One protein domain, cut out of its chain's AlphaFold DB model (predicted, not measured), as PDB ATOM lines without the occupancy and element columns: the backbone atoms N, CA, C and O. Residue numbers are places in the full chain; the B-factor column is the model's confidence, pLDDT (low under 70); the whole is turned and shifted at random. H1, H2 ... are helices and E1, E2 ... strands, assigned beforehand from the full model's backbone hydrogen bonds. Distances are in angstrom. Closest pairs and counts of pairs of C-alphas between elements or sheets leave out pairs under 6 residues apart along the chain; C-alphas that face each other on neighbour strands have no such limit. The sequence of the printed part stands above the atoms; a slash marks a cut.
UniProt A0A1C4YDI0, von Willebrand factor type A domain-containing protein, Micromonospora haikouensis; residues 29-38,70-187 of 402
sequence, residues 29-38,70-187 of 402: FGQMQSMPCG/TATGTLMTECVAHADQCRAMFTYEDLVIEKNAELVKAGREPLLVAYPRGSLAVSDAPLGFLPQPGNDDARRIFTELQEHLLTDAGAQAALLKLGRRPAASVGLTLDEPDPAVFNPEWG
ATOM      1  N   PHE A  29      16.251 -14.172  25.518       30.17
ATOM      2  CA  PHE A  29      17.637 -14.634  25.430       30.17
ATOM      3  C   PHE A  29      17.747 -15.816  24.455       30.17
ATOM      4  O   PHE A  29      17.024 -16.803  24.588       30.17
ATOM      5  N   GLY A  30      18.605 -15.695  23.438       31.05
ATOM      6  CA  GLY A  30      18.705 -16.668  22.343       31.05
ATOM      7  C   GLY A  30      19.693 -17.813  22.597       31.05
ATOM      8  O   GLY A  30      20.815 -17.592  23.050       31.05
ATOM      9  N   GLN A  31      19.283 -19.034  22.254       38.53
ATOM     10  CA  GLN A  31      20.161 -20.153  21.893       38.53
ATOM     11  C   GLN A  31      20.263 -20.177  20.361       38.53
ATOM     12  O   GLN A  31      19.255 -20.006  19.676       38.53
ATOM     13  N   MET A  32      21.455 -20.355  19.795       39.97
ATOM     14  CA  MET A  32      21.612 -20.369  18.334       39.97
ATOM     15  C   MET A  32      21.574 -21.793  17.815       39.97
ATOM     16  O   MET A  32      22.169 -22.671  18.423       39.97
ATOM     17  N   GLN A  33      20.928 -22.030  16.680       41.97
ATOM     18  CA  GLN A  33      21.025 -23.334  16.038       41.97
ATOM     19  C   GLN A  33      22.146 -23.351  15.015       41.97
ATOM     20  O   GLN A  33      22.245 -22.440  14.192       41.97
ATOM     21  N   SER A  34      22.939 -24.416  15.038       36.00
ATOM     22  CA  SER A  34      23.861 -24.734  13.956       36.00
ATOM     23  C   SER A  34      23.609 -26.160  13.467       36.00
ATOM     24  O   SER A  34      23.106 -27.002  14.212       36.00
ATOM     25  N   MET A  35      23.924 -26.437  12.202       30.47
ATOM     26  CA  MET A  35      23.843 -27.790  11.637       30.47
ATOM     27  C   MET A  35      25.233 -28.422  11.507       30.47
ATOM     28  O   MET A  35      25.817 -28.357  10.422       30.47
ATOM     29  N   PRO A  36      25.825 -29.005  12.567       33.28
ATOM     30  CA  PRO A  36      27.043 -29.774  12.413       33.28
ATOM     31  C   PRO A  36      26.681 -31.189  11.971       33.28
ATOM     32  O   PRO A  36      25.881 -31.884  12.592       33.28
ATOM     33  N   CYS A  37      27.307 -31.644  10.895       30.94
ATOM     34  CA  CYS A  37      27.324 -33.049  10.509       30.94
ATOM     35  C   CYS A  37      28.781 -33.453  10.253       30.94
ATOM     36  O   CYS A  37      29.212 -33.701   9.135       30.94
ATOM     37  N   GLY A  38      29.577 -33.438  11.321       24.36
ATOM     38  CA  GLY A  38      30.913 -34.026  11.341       24.36
ATOM     39  C   GLY A  38      30.879 -35.370  12.061       24.36
ATOM     40  O   GLY A  38      30.110 -35.548  13.006       24.36
ATOM     41  N   THR A  70      10.263 -30.964  22.203       39.56
ATOM     42  CA  THR A  70       9.381 -29.961  22.799       39.56
ATOM     43  C   THR A  70       9.842 -29.570  24.189       39.56
ATOM     44  O   THR A  70       9.401 -30.089  25.207       39.56
ATOM     45  N   ALA A  71      10.697 -28.558  24.226       51.09
ATOM     46  CA  ALA A  71      10.726 -27.655  25.371       51.09
ATOM     47  C   ALA A  71      10.754 -26.174  24.967       51.09
ATOM     48  O   ALA A  71      10.469 -25.329  25.801       51.09
ATOM     49  N   THR A  72      11.033 -25.828  23.704       62.72
ATOM     50  CA  THR A  72      11.219 -24.426  23.280       62.72
ATOM     51  C   THR A  72      10.101 -23.898  22.374       62.72
ATOM     52  O   THR A  72       9.635 -22.782  22.589       62.72
ATOM     53  N   GLY A  73       9.598 -24.687  21.415       68.62
ATOM     54  CA  GLY A  73       8.485 -24.284  20.533       68.62
ATOM     55  C   GLY A  73       7.125 -24.212  21.241       68.62
ATOM     56  O   GLY A  73       6.407 -23.214  21.125       68.62
ATOM     57  N   THR A  74       6.792 -25.239  22.030       74.69
ATOM     58  CA  THR A  74       5.582 -25.254  22.874       74.69
ATOM     59  C   THR A  74       5.640 -24.143  23.915       74.69
ATOM     60  O   THR A  74       4.718 -23.337  23.990       74.69
ATOM     61  N   LEU A  75       6.770 -24.025  24.627       76.88
ATOM     62  CA  LEU A  75       7.000 -22.958  25.602       76.88
ATOM     63  C   LEU A  75       6.865 -21.573  24.964       76.88
ATOM     64  O   LEU A  75       6.222 -20.702  25.535       76.88
ATOM     65  N   MET A  76       7.409 -21.367  23.762       82.56
ATOM     66  CA  MET A  76       7.249 -20.109  23.035       82.56
ATOM     67  C   MET A  76       5.787 -19.811  22.715       82.56
ATOM     68  O   MET A  76       5.339 -18.683  22.898       82.56
ATOM     69  N   THR A  77       5.036 -20.808  22.253       84.31
ATOM     70  CA  THR A  77       3.613 -20.637  21.940       84.31
ATOM     71  C   THR A  77       2.813 -20.273  23.190       84.31
ATOM     72  O   THR A  77       2.015 -19.335  23.152       84.31
ATOM     73  N   GLU A  78       3.074 -20.947  24.311       84.94
ATOM     74  CA  GLU A  78       2.452 -20.651  25.606       84.94
ATOM     75  C   GLU A  78       2.842 -19.263  26.126       84.94
ATOM     76  O   GLU A  78       1.972 -18.484  26.511       84.94
ATOM     77  N   CYS A  79       4.126 -18.905  26.067       84.38
ATOM     78  CA  CYS A  79       4.622 -17.599  26.490       84.38
ATOM     79  C   CYS A  79       4.019 -16.450  25.670       84.38
ATOM     80  O   CYS A  79       3.654 -15.419  26.229       84.38
ATOM     81  N   VAL A  80       3.854 -16.629  24.355       85.44
ATOM     82  CA  VAL A  80       3.212 -15.638  23.474       85.44
ATOM     83  C   VAL A  80       1.700 -15.534  23.724       85.44
ATOM     84  O   VAL A  80       1.117 -14.463  23.520       85.44
ATOM     85  N   ALA A  81       1.050 -16.625  24.138       87.12
ATOM     86  CA  ALA A  81      -0.370 -16.640  24.497       87.12
ATOM     87  C   ALA A  81      -0.636 -16.034  25.889       87.12
ATOM     88  O   ALA A  81      -1.666 -15.390  26.086       87.12
ATOM     89  N   HIS A  82       0.306 -16.194  26.821       85.25
ATOM     90  CA  HIS A  82       0.226 -15.757  28.217       85.25
ATOM     91  C   HIS A  82       1.365 -14.788  28.567       85.25
ATOM     92  O   HIS A  82       2.134 -14.998  29.509       85.25
ATOM     93  N   ALA A  83       1.486 -13.707  27.791       77.75
ATOM     94  CA  ALA A  83       2.559 -12.716  27.939       77.75
ATOM     95  C   ALA A  83       2.552 -11.994  29.306       77.75
ATOM     96  O   ALA A  83       3.561 -11.434  29.734       77.75
ATOM     97  N   ASP A  84       1.427 -12.022  30.028       82.25
ATOM     98  CA  ASP A  84       1.316 -11.549  31.410       82.25
ATOM     99  C   ASP A  84       2.092 -12.429  32.407       82.25
ATOM    100  O   ASP A  84       2.564 -11.929  33.433       82.25
ATOM    101  N   GLN A  85       2.270 -13.713  32.086       81.06
ATOM    102  CA  GLN A  85       2.918 -14.721  32.931       81.06
ATOM    103  C   GLN A  85       4.350 -15.027  32.483       81.06
ATOM    104  O   GLN A  85       5.203 -15.327  33.320       81.06
ATOM    105  N   CYS A  86       4.641 -14.903  31.186       81.31
ATOM    106  CA  CYS A  86       5.960 -15.156  30.618       81.31
ATOM    107  C   CYS A  86       6.533 -13.894  29.963       81.31
ATOM    108  O   CYS A  86       6.240 -13.574  28.816       81.31
ATOM    109  N   ARG A  87       7.380 -13.168  30.705       78.94
ATOM    110  CA  ARG A  87       8.024 -11.932  30.215       78.94
ATOM    111  C   ARG A  87       9.296 -12.170  29.399       78.94
ATOM    112  O   ARG A  87       9.713 -11.281  28.665       78.94
ATOM    113  N   ALA A  88       9.934 -13.321  29.590       82.56
ATOM    114  CA  ALA A  88      11.171 -13.718  28.929       82.56
ATOM    115  C   ALA A  88      11.276 -15.247  28.917       82.56
ATOM    116  O   ALA A  88      10.797 -15.915  29.833       82.56
ATOM    117  N   MET A  89      11.950 -15.788  27.905       83.12
ATOM    118  CA  MET A  89      12.216 -17.220  27.762       83.12
ATOM    119  C   MET A  89      13.580 -17.452  27.110       83.12
ATOM    120  O   MET A  89      14.111 -16.570  26.428       83.12
ATOM    121  N   PHE A  90      14.113 -18.656  27.300       80.38
ATOM    122  CA  PHE A  90      15.246 -19.170  26.539       80.38
ATOM    123  C   PHE A  90      14.711 -20.075  25.432       80.38
ATOM    124  O   PHE A  90      14.034 -21.062  25.710       80.38
ATOM    125  N   THR A  91      14.980 -19.723  24.180       83.06
ATOM    126  CA  THR A  91      14.546 -20.503  23.013       83.06
ATOM    127  C   THR A  91      15.510 -20.295  21.848       83.06
ATOM    128  O   THR A  91      16.476 -19.531  21.953       83.06
ATOM    129  N   TYR A  92      15.266 -21.002  20.754       83.25
ATOM    130  CA  TYR A  92      16.106 -20.987  19.572       83.25
ATOM    131  C   TYR A  92      15.837 -19.764  18.682       83.25
ATOM    132  O   TYR A  92      14.689 -19.365  18.512       83.25
ATOM    133  N   GLU A  93      16.889 -19.170  18.113       87.00
ATOM    134  CA  GLU A  93      16.810 -17.973  17.254       87.00
ATOM    135  C   GLU A  93      15.874 -18.141  16.041       87.00
ATOM    136  O   GLU A  93      15.064 -17.262  15.760       87.00
ATOM    137  N   ASP A  94      15.946 -19.281  15.358       86.75
ATOM    138  CA  ASP A  94      15.107 -19.645  14.209       86.75
ATOM    139  C   ASP A  94      13.614 -19.653  14.558       86.75
ATOM    140  O   ASP A  94      12.794 -19.158  13.786       86.75
ATOM    141  N   LEU A  95      13.261 -20.145  15.750       88.56
ATOM    142  CA  LEU A  95      11.881 -20.139  16.227       88.56
ATOM    143  C   LEU A  95      11.378 -18.711  16.450       88.56
ATOM    144  O   LEU A  95      10.206 -18.430  16.205       88.56
ATOM    145  N   VAL A  96      12.256 -17.795  16.870       90.25
ATOM    146  CA  VAL A  96      11.905 -16.373  16.980       90.25
ATOM    147  C   VAL A  96      11.693 -15.756  15.612       90.25
ATOM    148  O   VAL A  96      10.724 -15.029  15.437       90.25
ATOM    149  N   ILE A  97      12.570 -16.048  14.645       91.44
ATOM    150  CA  ILE A  97      12.435 -15.570  13.261       91.44
ATOM    151  C   ILE A  97      11.074 -15.989  12.702       91.44
ATOM    152  O   ILE A  97      10.310 -15.146  12.226       91.44
ATOM    153  N   GLU A  98      10.744 -17.274  12.824       90.56
ATOM    154  CA  GLU A  98       9.469 -17.834  12.382       90.56
ATOM    155  C   GLU A  98       8.283 -17.178  13.106       90.56
ATOM    156  O   GLU A  98       7.358 -16.667  12.468       90.56
ATOM    157  N   LYS A  99       8.328 -17.111  14.443       91.25
ATOM    158  CA  LYS A  99       7.231 -16.549  15.240       91.25
ATOM    159  C   LYS A  99       7.040 -15.053  15.001       91.25
ATOM    160  O   LYS A  99       5.904 -14.589  14.942       91.25
ATOM    161  N   ASN A 100       8.112 -14.290  14.828       93.56
ATOM    162  CA  ASN A 100       8.032 -12.863  14.532       93.56
ATOM    163  C   ASN A 100       7.433 -12.601  13.154       93.56
ATOM    164  O   ASN A 100       6.625 -11.681  13.020       93.56
ATOM    165  N   ALA A 101       7.750 -13.426  12.154       92.50
ATOM    166  CA  ALA A 101       7.105 -13.340  10.849       92.50
ATOM    167  C   ALA A 101       5.578 -13.531  10.961       92.50
ATOM    168  O   ALA A 101       4.813 -12.780  10.348       92.50
ATOM    169  N   GLU A 102       5.119 -14.477  11.787       92.81
ATOM    170  CA  GLU A 102       3.691 -14.667  12.077       92.81
ATOM    171  C   GLU A 102       3.072 -13.476  12.823       92.81
ATOM    172  O   GLU A 102       2.002 -12.996  12.437       92.81
ATOM    173  N   LEU A 103       3.737 -12.982  13.875       92.38
ATOM    174  CA  LEU A 103       3.254 -11.871  14.700       92.38
ATOM    175  C   LEU A 103       3.103 -10.592  13.876       92.38
ATOM    176  O   LEU A 103       2.028  -9.990  13.881       92.38
ATOM    177  N   VAL A 104       4.124 -10.224  13.100       94.75
ATOM    178  CA  VAL A 104       4.102  -9.029  12.245       94.75
ATOM    179  C   VAL A 104       3.023  -9.146  11.172       94.75
ATOM    180  O   VAL A 104       2.267  -8.198  10.956       94.75
ATOM    181  N   LYS A 105       2.872 -10.321  10.544       95.62
ATOM    182  CA  LYS A 105       1.789 -10.571   9.579       95.62
ATOM    183  C   LYS A 105       0.401 -10.422  10.211       95.62
ATOM    184  O   LYS A 105      -0.531  -9.988   9.539       95.62
ATOM    185  N   ALA A 106       0.266 -10.756  11.492       95.44
ATOM    186  CA  ALA A 106      -0.954 -10.570  12.272       95.44
ATOM    187  C   ALA A 106      -1.112  -9.147  12.855       95.44
ATOM    188  O   ALA A 106      -2.068  -8.903  13.589       95.44
ATOM    189  N   GLY A 107      -0.197  -8.214  12.561       95.88
ATOM    190  CA  GLY A 107      -0.214  -6.853  13.109       95.88
ATOM    191  C   GLY A 107       0.095  -6.781  14.608       95.88
ATOM    192  O   GLY A 107      -0.293  -5.819  15.269       95.88
ATOM    193  N   ARG A 108       0.748  -7.809  15.158       92.88
ATOM    194  CA  ARG A 108       1.181  -7.887  16.556       92.88
ATOM    195  C   ARG A 108       2.648  -7.485  16.683       92.88
ATOM    196  O   ARG A 108       3.428  -7.620  15.741       92.88
ATOM    197  N   GLU A 109       3.010  -7.010  17.868       90.88
ATOM    198  CA  GLU A 109       4.393  -6.680  18.210       90.88
ATOM    199  C   GLU A 109       5.284  -7.940  18.147       90.88
ATOM    200  O   GLU A 109       4.884  -8.979  18.685       90.88
ATOM    201  N   PRO A 110       6.454  -7.885  17.478       93.50
ATOM    202  CA  PRO A 110       7.408  -8.988  17.458       93.50
ATOM    203  C   PRO A 110       8.145  -9.128  18.798       93.50
ATOM    204  O   PRO A 110       8.242  -8.195  19.592       93.50
ATOM    205  N   LEU A 111       8.719 -10.304  19.027       91.62
ATOM    206  CA  LEU A 111       9.662 -10.569  20.107       91.62
ATOM    207  C   LEU A 111      11.028  -9.934  19.794       91.62
ATOM    208  O   LEU A 111      11.445  -9.888  18.635       91.62
ATOM    209  N   LEU A 112      11.754  -9.502  20.827       92.75
ATOM    210  CA  LEU A 112      13.125  -8.997  20.707       92.75
ATOM    211  C   LEU A 112      14.129 -10.034  21.212       92.75
ATOM    212  O   LEU A 112      13.992 -10.528  22.331       92.75
ATOM    213  N   VAL A 113      15.184 -10.290  20.445       90.12
ATOM    214  CA  VAL A 113      16.283 -11.186  20.815       90.12
ATOM    215  C   VAL A 113      17.434 -10.413  21.460       90.12
ATOM    216  O   VAL A 113      17.845  -9.346  21.011       90.12
ATOM    217  N   ALA A 114      17.986 -10.988  22.519       86.44
ATOM    218  CA  ALA A 114      19.182 -10.569  23.224       86.44
ATOM    219  C   ALA A 114      20.134 -11.764  23.374       86.44
ATOM    220  O   ALA A 114      19.726 -12.910  23.572       86.44
ATOM    221  N   TYR A 115      21.431 -11.485  23.311       83.06
ATOM    222  CA  TYR A 115      22.483 -12.499  23.351       83.06
ATOM    223  C   TYR A 115      23.359 -12.261  24.584       83.06
ATOM    224  O   TYR A 115      24.097 -11.271  24.624       83.06
ATOM    225  N   PRO A 116      23.281 -13.114  25.622       78.56
ATOM    226  CA  PRO A 116      24.173 -12.996  26.764       78.56
ATOM    227  C   PRO A 116      25.609 -13.356  26.356       78.56
ATOM    228  O   PRO A 116      25.858 -14.433  25.814       78.56
ATOM    229  N   ARG A 117      26.566 -12.471  26.655       78.56
ATOM    230  CA  ARG A 117      27.991 -12.704  26.361       78.56
ATOM    231  C   ARG A 117      28.522 -13.946  27.076       78.56
ATOM    232  O   ARG A 117      28.220 -14.158  28.251       78.56
ATOM    233  N   GLY A 118      29.322 -14.751  26.376       73.31
ATOM    234  CA  GLY A 118      29.951 -15.959  26.920       73.31
ATOM    235  C   GLY A 118      28.993 -17.074  27.364       73.31
ATOM    236  O   GLY A 118      29.439 -18.029  27.991       73.31
ATOM    237  N   SER A 119      27.690 -16.960  27.082       68.12
ATOM    238  CA  SER A 119      26.678 -17.969  27.448       68.12
ATOM    239  C   SER A 119      25.864 -18.450  26.246       68.12
ATOM    240  O   SER A 119      24.776 -19.005  26.409       68.12
ATOM    241  N   LEU A 120      26.372 -18.221  25.034       73.06
ATOM    242  CA  LEU A 120      25.741 -18.729  23.827       73.06
ATOM    243  C   LEU A 120      26.019 -20.220  23.729       73.06
ATOM    244  O   LEU A 120      27.147 -20.650  23.500       73.06
ATOM    245  N   ALA A 121      24.974 -21.011  23.934       66.94
ATOM    246  CA  ALA A 121      25.000 -22.407  23.563       66.94
ATOM    247  C   ALA A 121      24.416 -22.557  22.158       66.94
ATOM    248  O   ALA A 121      23.516 -21.825  21.727       66.94
ATOM    249  N   VAL A 122      25.031 -23.487  21.440       71.69
ATOM    250  CA  VAL A 122      24.630 -23.869  20.102       71.69
ATOM    251  C   VAL A 122      23.779 -25.116  20.247       71.69
ATOM    252  O   VAL A 122      24.225 -26.118  20.803       71.69
ATOM    253  N   SER A 123      22.531 -25.033  19.806       68.38
ATOM    254  CA  SER A 123      21.705 -26.209  19.616       68.38
ATOM    255  C   SER A 123      22.108 -26.827  18.297       68.38
ATOM    256  O   SER A 123      21.783 -26.317  17.223       68.38
ATOM    257  N   ASP A 124      22.819 -27.935  18.391       61.38
ATOM    258  CA  ASP A 124      23.031 -28.788  17.243       61.38
ATOM    259  C   ASP A 124      21.656 -29.353  16.864       61.38
ATOM    260  O   ASP A 124      20.892 -29.775  17.735       61.38
ATOM    261  N   ALA A 125      21.282 -29.285  15.589       67.00
ATOM    262  CA  ALA A 125      20.118 -29.993  15.060       67.00
ATOM    263  C   ALA A 125      20.613 -31.324  14.469       67.00
ATOM    264  O   ALA A 125      20.803 -31.408  13.253       67.00
ATOM    265  N   PRO A 126      20.945 -32.337  15.303       69.06
ATOM    266  CA  PRO A 126      21.652 -33.516  14.835       69.06
ATOM    267  C   PRO A 126      20.784 -34.306  13.861       69.06
ATOM    268  O   PRO A 126      19.656 -34.690  14.168       69.06
ATOM    269  N   LEU A 127      21.351 -34.613  12.698       75.19
ATOM    270  CA  LEU A 127      20.806 -35.632  11.815       75.19
ATOM    271  C   LEU A 127      21.305 -36.998  12.314       75.19
ATOM    272  O   LEU A 127      22.510 -37.254  12.320       75.19
ATOM    273  N   GLY A 128      20.397 -37.854  12.782       79.50
ATOM    274  CA  GLY A 128      20.726 -39.156  13.372       79.50
ATOM    275  C   GLY A 128      20.396 -40.336  12.457       79.50
ATOM    276  O   GLY A 128      19.338 -40.364  11.832       79.50
ATOM    277  N   PHE A 129      21.277 -41.339  12.417       82.56
ATOM    278  CA  PHE A 129      21.031 -42.627  11.761       82.56
ATOM    279  C   PHE A 129      21.311 -43.770  12.728       82.56
ATOM    280  O   PHE A 129      22.424 -43.887  13.242       82.56
ATOM    281  N   LEU A 130      20.320 -44.636  12.940       81.75
ATOM    282  CA  LEU A 130      20.487 -45.875  13.694       81.75
ATOM    283  C   LEU A 130      20.737 -47.031  12.709       81.75
ATOM    284  O   LEU A 130      19.800 -47.449  12.023       81.75
ATOM    285  N   PRO A 131      21.970 -47.557  12.603       78.56
ATOM    286  CA  PRO A 131      22.257 -48.663  11.700       78.56
ATOM    287  C   PRO A 131      21.551 -49.942  12.159       78.56
ATOM    288  O   PRO A 131      21.636 -50.327  13.323       78.56
ATOM    289  N   GLN A 132      20.902 -50.633  11.222       80.50
ATOM    290  CA  GLN A 132      20.357 -51.976  11.426       80.50
ATOM    291  C   GLN A 132      20.990 -52.955  10.427       80.50
ATOM    292  O   GLN A 132      21.263 -52.558   9.287       80.50
ATOM    293  N   PRO A 133      21.226 -54.224  10.813       85.88
ATOM    294  CA  PRO A 133      21.719 -55.240   9.887       85.88
ATOM    295  C   PRO A 133      20.830 -55.346   8.639       85.88
ATOM    296  O   PRO A 133      19.610 -55.432   8.752       85.88
ATOM    297  N   GLY A 134      21.441 -55.348   7.452       82.62
ATOM    298  CA  GLY A 134      20.726 -55.484   6.177       82.62
ATOM    299  C   GLY A 134      20.075 -54.203   5.640       82.62
ATOM    300  O   GLY A 134      19.336 -54.283   4.664       82.62
ATOM    301  N   ASN A 135      20.341 -53.034   6.236       84.00
ATOM    302  CA  ASN A 135      19.773 -51.750   5.810       84.00
ATOM    303  C   ASN A 135      20.803 -50.809   5.150       84.00
ATOM    304  O   ASN A 135      20.864 -49.609   5.439       84.00
ATOM    305  N   ASP A 136      21.649 -51.364   4.279       86.44
ATOM    306  CA  ASP A 136      22.738 -50.625   3.626       86.44
ATOM    307  C   ASP A 136      22.222 -49.477   2.744       86.44
ATOM    308  O   ASP A 136      22.835 -48.408   2.688       86.44
ATOM    309  N   ASP A 137      21.052 -49.645   2.124       87.44
ATOM    310  CA  ASP A 137      20.418 -48.599   1.319       87.44
ATOM    311  C   ASP A 137      19.989 -47.386   2.148       87.44
ATOM    312  O   ASP A 137      20.223 -46.251   1.730       87.44
ATOM    313  N   ALA A 138      19.419 -47.583   3.344       86.12
ATOM    314  CA  ALA A 138      19.070 -46.449   4.200       86.12
ATOM    315  C   ALA A 138      20.316 -45.706   4.684       86.12
ATOM    316  O   ALA A 138      20.303 -44.478   4.757       86.12
ATOM    317  N   ARG A 139      21.411 -46.428   4.960       85.88
ATOM    318  CA  ARG A 139      22.693 -45.803   5.309       85.88
ATOM    319  C   ARG A 139      23.219 -44.941   4.163       85.88
ATOM    320  O   ARG A 139      23.690 -43.829   4.404       85.88
ATOM    321  N   ARG A 140      23.138 -45.444   2.928       91.06
ATOM    322  CA  ARG A 140      23.533 -44.700   1.729       91.06
ATOM    323  C   ARG A 140      22.694 -43.429   1.569       91.06
ATOM    324  O   ARG A 140      23.271 -42.353   1.503       91.06
ATOM    325  N   ILE A 141      21.364 -43.538   1.605       91.81
ATOM    326  CA  ILE A 141      20.444 -42.390   1.482       91.81
ATOM    327  C   ILE A 141      20.698 -41.348   2.577       91.81
ATOM    328  O   ILE A 141      20.740 -40.154   2.297       91.81
ATOM    329  N   PHE A 142      20.892 -41.788   3.822       89.06
ATOM    330  CA  PHE A 142      21.215 -40.891   4.930       89.06
ATOM    331  C   PHE A 142      22.506 -40.109   4.671       89.06
ATOM    332  O   PHE A 142      22.553 -38.900   4.887       89.06
ATOM    333  N   THR A 143      23.541 -40.800   4.190       88.31
ATOM    334  CA  THR A 143      24.841 -40.189   3.891       88.31
ATOM    335  C   THR A 143      24.719 -39.188   2.741       88.31
ATOM    336  O   THR A 143      25.215 -38.073   2.857       88.31
ATOM    337  N   GLU A 144      23.996 -39.545   1.675       93.50
ATOM    338  CA  GLU A 144      23.724 -38.656   0.536       93.50
ATOM    339  C   GLU A 144      22.957 -37.393   0.969       93.50
ATOM    340  O   GLU A 144      23.309 -36.285   0.571       93.50
ATOM    341  N   LEU A 145      21.938 -37.534   1.828       90.44
ATOM    342  CA  LEU A 145      21.191 -36.397   2.374       90.44
ATOM    343  C   LEU A 145      22.079 -35.504   3.247       90.44
ATOM    344  O   LEU A 145      22.041 -34.282   3.115       90.44
ATOM    345  N   GLN A 146      22.864 -36.107   4.139       86.56
ATOM    346  CA  GLN A 146      23.790 -35.382   5.003       86.56
ATOM    347  C   GLN A 146      24.777 -34.559   4.169       86.56
ATOM    348  O   GLN A 146      24.950 -33.368   4.419       86.56
ATOM    349  N   GLU A 147      25.394 -35.177   3.164       88.38
ATOM    350  CA  GLU A 147      26.338 -34.508   2.272       88.38
ATOM    351  C   GLU A 147      25.665 -33.376   1.487       88.38
ATOM    352  O   GLU A 147      26.213 -32.275   1.416       88.38
ATOM    353  N   HIS A 148      24.449 -33.601   0.978       89.62
ATOM    354  CA  HIS A 148      23.676 -32.577   0.280       89.62
ATOM    355  C   HIS A 148      23.404 -31.358   1.173       89.62
ATOM    356  O   HIS A 148      23.723 -30.238   0.786       89.62
ATOM    357  N   LEU A 149      22.895 -31.557   2.393       86.75
ATOM    358  CA  LEU A 149      22.617 -30.458   3.330       86.75
ATOM    359  C   LEU A 149      23.886 -29.687   3.733       86.75
ATOM    360  O   LEU A 149      23.823 -28.486   3.996       86.75
ATOM    361  N   LEU A 150      25.033 -30.367   3.781       81.94
ATOM    362  CA  LEU A 150      26.309 -29.778   4.175       81.94
ATOM    363  C   LEU A 150      27.038 -29.036   3.061       81.94
ATOM    364  O   LEU A 150      27.830 -28.152   3.378       81.94
ATOM    365  N   THR A 151      26.849 -29.416   1.798       85.69
ATOM    366  CA  THR A 151      27.732 -28.974   0.703       85.69
ATOM    367  C   THR A 151      27.001 -28.338  -0.471       85.69
ATOM    368  O   THR A 151      27.605 -27.551  -1.200       85.69
ATOM    369  N   ASP A 152      25.713 -28.631  -0.662       91.50
ATOM    370  CA  ASP A 152      24.940 -28.044  -1.748       91.50
ATOM    371  C   ASP A 152      24.558 -26.597  -1.418       91.50
ATOM    372  O   ASP A 152      23.867 -26.314  -0.436       91.50
ATOM    373  N   ALA A 153      24.987 -25.663  -2.266       89.25
ATOM    374  CA  ALA A 153      24.734 -24.239  -2.072       89.25
ATOM    375  C   ALA A 153      23.233 -23.893  -2.078       89.25
ATOM    376  O   ALA A 153      22.809 -22.971  -1.380       89.25
ATOM    377  N   GLY A 154      22.416 -24.622  -2.846       91.38
ATOM    378  CA  GLY A 154      20.968 -24.433  -2.885       91.38
ATOM    379  C   GLY A 154      20.303 -24.870  -1.582       91.38
ATOM    380  O   GLY A 154      19.481 -24.130  -1.036       91.38
ATOM    381  N   ALA A 155      20.704 -26.027  -1.054       88.81
ATOM    382  CA  ALA A 155      20.257 -26.528   0.241       88.81
ATOM    383  C   ALA A 155      20.657 -25.580   1.380       88.81
ATOM    384  O   ALA A 155      19.803 -25.164   2.163       88.81
ATOM    385  N   GLN A 156      21.922 -25.154   1.434       86.06
ATOM    386  CA  GLN A 156      22.399 -24.191   2.431       86.06
ATOM    387  C   GLN A 156      21.656 -22.849   2.347       86.06
ATOM    388  O   GLN A 156      21.248 -22.300   3.370       86.06
ATOM    389  N   ALA A 157      21.409 -22.337   1.137       88.44
ATOM    390  CA  ALA A 157      20.633 -21.115   0.942       88.44
ATOM    391  C   ALA A 157      19.168 -21.274   1.385       88.44
ATOM    392  O   ALA A 157      18.580 -20.338   1.929       88.44
ATOM    393  N   ALA A 158      18.563 -22.447   1.172       89.50
ATOM    394  CA  ALA A 158      17.221 -22.740   1.664       89.50
ATOM    395  C   ALA A 158      17.178 -22.780   3.201       89.50
ATOM    396  O   ALA A 158      16.261 -22.219   3.795       89.50
ATOM    397  N   LEU A 159      18.189 -23.366   3.845       86.62
ATOM    398  CA  LEU A 159      18.316 -23.395   5.304       86.62
ATOM    399  C   LEU A 159      18.497 -21.994   5.903       86.62
ATOM    400  O   LEU A 159      17.836 -21.657   6.886       86.62
ATOM    401  N   LEU A 160      19.318 -21.149   5.274       87.75
ATOM    402  CA  LEU A 160      19.487 -19.748   5.675       87.75
ATOM    403  C   LEU A 160      18.170 -18.970   5.608       87.75
ATOM    404  O   LEU A 160      17.876 -18.203   6.520       87.75
ATOM    405  N   LYS A 161      17.338 -19.207   4.585       90.06
ATOM    406  CA  LYS A 161      15.997 -18.597   4.476       90.06
ATOM    407  C   LYS A 161      15.039 -19.023   5.589       90.06
ATOM    408  O   LYS A 161      14.074 -18.313   5.851       90.06
ATOM    409  N   LEU A 162      15.302 -20.156   6.237       87.38
ATOM    410  CA  LEU A 162      14.574 -20.634   7.415       87.38
ATOM    411  C   LEU A 162      15.185 -20.126   8.735       87.38
ATOM    412  O   LEU A 162      14.820 -20.615   9.802       87.38
ATOM    413  N   GLY A 163      16.149 -19.196   8.685       87.88
ATOM    414  CA  GLY A 163      16.819 -18.658   9.870       87.88
ATOM    415  C   GLY A 163      17.844 -19.606  10.503       87.88
ATOM    416  O   GLY A 163      18.270 -19.377  11.632       87.88
ATOM    417  N   ARG A 164      18.249 -20.683   9.813       85.38
ATOM    418  CA  ARG A 164      19.219 -21.664  10.331       85.38
ATOM    419  C   ARG A 164      20.641 -21.247   9.964       85.38
ATOM    420  O   ARG A 164      20.930 -21.023   8.789       85.38
ATOM    421  N   ARG A 165      21.546 -21.185  10.948       81.88
ATOM    422  CA  ARG A 165      22.957 -20.846  10.704       81.88
ATOM    423  C   ARG A 165      23.760 -22.087  10.275       81.88
ATOM    424  O   ARG A 165      23.606 -23.149  10.885       81.88
ATOM    425  N   PRO A 166      24.644 -21.987   9.267       75.38
ATOM    426  CA  PRO A 166      25.575 -23.062   8.932       75.38
ATOM    427  C   PRO A 166      26.534 -23.348  10.098       75.38
ATOM    428  O   PRO A 166      27.037 -22.422  10.727       75.38
ATOM    429  N   ALA A 167      26.868 -24.615  10.368       65.00
ATOM    430  CA  ALA A 167      27.844 -24.933  11.427       65.00
ATOM    431  C   ALA A 167      29.284 -24.514  11.111       65.00
ATOM    432  O   ALA A 167      30.115 -24.446  12.012       65.00
ATOM    433  N   ALA A 168      29.585 -24.215   9.847       61.25
ATOM    434  CA  ALA A 168      30.880 -23.680   9.446       61.25
ATOM    435  C   ALA A 168      31.069 -22.194   9.821       61.25
ATOM    436  O   ALA A 168      32.171 -21.670   9.665       61.25
ATOM    437  N   SER A 169      30.027 -21.514  10.317       59.72
ATOM    438  CA  SER A 169      30.092 -20.115  10.742       59.72
ATOM    439  C   SER A 169      31.043 -19.930  11.926       59.72
ATOM    440  O   SER A 169      30.721 -20.239  13.077       59.72
ATOM    441  N   VAL A 170      32.229 -19.382  11.652       56.22
ATOM    442  CA  VAL A 170      33.218 -19.042  12.681       56.22
ATOM    443  C   VAL A 170      32.637 -17.976  13.606       56.22
ATOM    444  O   VAL A 170      32.186 -16.924  13.159       56.22
ATOM    445  N   GLY A 171      32.637 -18.253  14.911       58.72
ATOM    446  CA  GLY A 171      32.159 -17.303  15.916       58.72
ATOM    447  C   GLY A 171      30.667 -16.980  15.820       58.72
ATOM    448  O   GLY A 171      30.252 -15.985  16.399       58.72
ATOM    449  N   LEU A 172      29.882 -17.808  15.108       69.06
ATOM    450  CA  LEU A 172      28.449 -17.617  14.838       69.06
ATOM    451  C   LEU A 172      28.134 -16.468  13.865       69.06
ATOM    452  O   LEU A 172      26.968 -16.117  13.696       69.06
ATOM    453  N   THR A 173      29.136 -15.915  13.181       79.69
ATOM    454  CA  THR A 173      28.946 -14.881  12.157       79.69
ATOM    455  C   THR A 173      28.408 -15.475  10.849       79.69
ATOM    456  O   THR A 173      28.834 -16.541  10.402       79.69
ATOM    457  N   LEU A 174      27.466 -14.766  10.231       82.69
ATOM    458  CA  LEU A 174      26.980 -15.009   8.877       82.69
ATOM    459  C   LEU A 174      27.656 -14.043   7.904       82.69
ATOM    460  O   LEU A 174      27.759 -12.846   8.184       82.69
ATOM    461  N   ASP A 175      28.052 -14.565   6.748       80.75
ATOM    462  CA  ASP A 175      28.472 -13.747   5.615       80.75
ATOM    463  C   ASP A 175      27.223 -13.140   4.964       80.75
ATOM    464  O   ASP A 175      26.324 -13.869   4.552       80.75
ATOM    465  N   GLU A 176      27.158 -11.806   4.913       83.94
ATOM    466  CA  GLU A 176      26.070 -11.033   4.284       83.94
ATOM    467  C   GLU A 176      24.646 -11.522   4.656       83.94
ATOM    468  O   GLU A 176      23.878 -11.940   3.786       83.94
ATOM    469  N   PRO A 177      24.257 -11.480   5.947       87.12
ATOM    470  CA  PRO A 177      22.958 -11.981   6.391       87.12
ATOM    471  C   PRO A 177      21.803 -11.198   5.753       87.12
ATOM    472  O   PRO A 177      21.789  -9.967   5.795       87.12
ATOM    473  N   ASP A 178      20.806 -11.910   5.218       91.19
ATOM    474  CA  ASP A 178      19.589 -11.297   4.675       91.19
ATOM    475  C   ASP A 178      18.798 -10.610   5.808       91.19
ATOM    476  O   ASP A 178      18.284 -11.308   6.691       91.19
ATOM    477  N   PRO A 179      18.657  -9.268   5.806       91.75
ATOM    478  CA  PRO A 179      17.951  -8.546   6.861       91.75
ATOM    479  C   PRO A 179      16.445  -8.836   6.888       91.75
ATOM    480  O   PRO A 179      15.792  -8.528   7.882       91.75
ATOM    481  N   ALA A 180      15.875  -9.435   5.833       91.94
ATOM    482  CA  ALA A 180      14.486  -9.889   5.845       91.94
ATOM    483  C   ALA A 180      14.283 -11.146   6.710       91.94
ATOM    484  O   ALA A 180      13.171 -11.391   7.176       91.94
ATOM    485  N   VAL A 181      15.344 -11.928   6.928       91.69
ATOM    486  CA  VAL A 181      15.328 -13.141   7.757       91.69
ATOM    487  C   VAL A 181      15.981 -12.861   9.109       91.69
ATOM    488  O   VAL A 181      15.368 -13.052  10.156       91.69
ATOM    489  N   PHE A 182      17.205 -12.336   9.096       92.25
ATOM    490  CA  PHE A 182      17.974 -11.972  10.285       92.25
ATOM    491  C   PHE A 182      17.773 -10.489  10.607       92.25
ATOM    492  O   PHE A 182      18.701  -9.684  10.510       92.25
ATOM    493  N   ASN A 183      16.533 -10.123  10.940       94.12
ATOM    494  CA  ASN A 183      16.135  -8.726  11.094       94.12
ATOM    495  C   ASN A 183      16.765  -8.073  12.348       94.12
ATOM    496  O   ASN A 183      16.401  -8.437  13.473       94.12
ATOM    497  N   PRO A 184      17.641  -7.058  12.193       92.75
ATOM    498  CA  PRO A 184      18.263  -6.373  13.324       92.75
ATOM    499  C   PRO A 184      17.265  -5.595  14.194       92.75
ATOM    500  O   PRO A 184      17.529  -5.388  15.377       92.75
ATOM    501  N   GLU A 185      16.106  -5.199  13.660       93.94
ATOM    502  CA  GLU A 185      15.038  -4.544  14.432       93.94
ATOM    503  C   GLU A 185      14.394  -5.496  15.448       93.94
ATOM    504  O   GLU A 185      13.882  -5.053  16.473       93.94
ATOM    505  N   TRP A 186      14.467  -6.809  15.210       94.06
ATOM    506  CA  TRP A 186      14.051  -7.840  16.169       94.06
ATOM    507  C   TRP A 186      15.175  -8.213  17.139       94.06
ATOM    508  O   TRP A 186      15.071  -9.196  17.866       94.06
ATOM    509  N   GLY A 187      16.270  -7.449  17.158       90.81
ATOM    510  CA  GLY A 187      17.439  -7.725  17.985       90.81
ATOM    511  C   GLY A 187      18.293  -8.883  17.472       90.81
ATOM    512  O   GLY A 187      19.268  -9.230  18.131       90.81
TER     513      GLY A 187
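What this domain is: This is residues 29 to 38 and 70 to 187 of the 402 residues of the protein "von Willebrand factor type A domain-containing protein" of Micromonospora haikouensis (UniProt A0A1C4YDI0). A small, short-stranded parallel sheet with E1 in its middle has H1 and H2 grazing it, while a long arm makes much of the length: after E3 the link runs out to residues 132 to 137, which stick out, and H3 folds back from there to a corner with H4. A stretch without named elements, residues 162 to 187, follows H4, and its residues 165 to 166 pair briefly with E1. The printed part has 128 residues, with four named helices and three named strands in the order E1 H1 E2 H2 E3 H3 H4; the sheet order is E2 E1 E3. The class is mixed, helices and strands, with under half of the residues, 60 of 128, in named elements. The whole is only just loose, close to compact, with a radius of gyration of the C-alphas of 17.0 A, and it is elongated, with spans of 54 by 32 by 32 A.

Where its parts are: E1, residues 29 to 35, begins with C-alpha 29 at (17.637, -14.634, 25.430) and is 20.0 A long. E2 is residues 90 to 92 and E3 residues 122 to 124. H1 is residues 73 to 81, 12.4 A long, and H2 residues 93 to 105, 18.4 A. H3, residues 136 to 151, is 22.4 A long and begins with C-alpha 136 at (22.738, -50.625, 3.626). H4, residues 153 to 161, is 12.3 A long and ends with C-alpha 161 at (15.997, -18.597, 4.476).

How they stand to each other: E1 is the inner strand, and its pairing is staggered: residues 29 to 31 with E2, residues 32 to 34 with E3. E2 and E1 are parallel at 30 degrees, with N 31 and O 91 within hydrogen-bond range at 2.9 A. E1 and E3 are parallel at 39 degrees, with N 123 and O 32 at 2.8 A. E2, H2 and E3 form a split strand-helix-strand unit, two strands running the same way with a helix between them in the chain and E1 between them in the sheet; its crossover is right-handed. H2 only grazes the sheet with residues 93 to 96; its closest C-alphas to E1 are those of Glu 93 and Met 32, 5.5 A apart. H1 only grazes the sheet with residues 73 to 76. H1 and H2 are close but not clearly touching, the closest C-alphas being those of Gly 73 and Leu 95, 6.9 A apart. H3 and H4 are not on the sheet. They touch only at the corner, H3 with residues 148 to 150 alone; the closest C-alphas are those of Leu 149 and Ala 155, 5.5 A apart. Their lines stand about perpendicular, but only just, at 71 degrees. In H1, H2, H3 and H4 every O i to N i+4 pair is within hydrogen-bond range.

The domain as a whole: The two C-alphas farthest apart, those of Asp 84 and Gly 134, are 54.3 A apart. Residues 39 to 69 are not printed, and C-alphas 38 and 70 are 24.7 A apart across the cut. The links H2 to E3 and E3 to H3 are long. Mean pLDDT of the printed part is 79.3; 26 residues are under 70, among them residues 29 to 38 and 167 to 172, and E1 has a mean of 35.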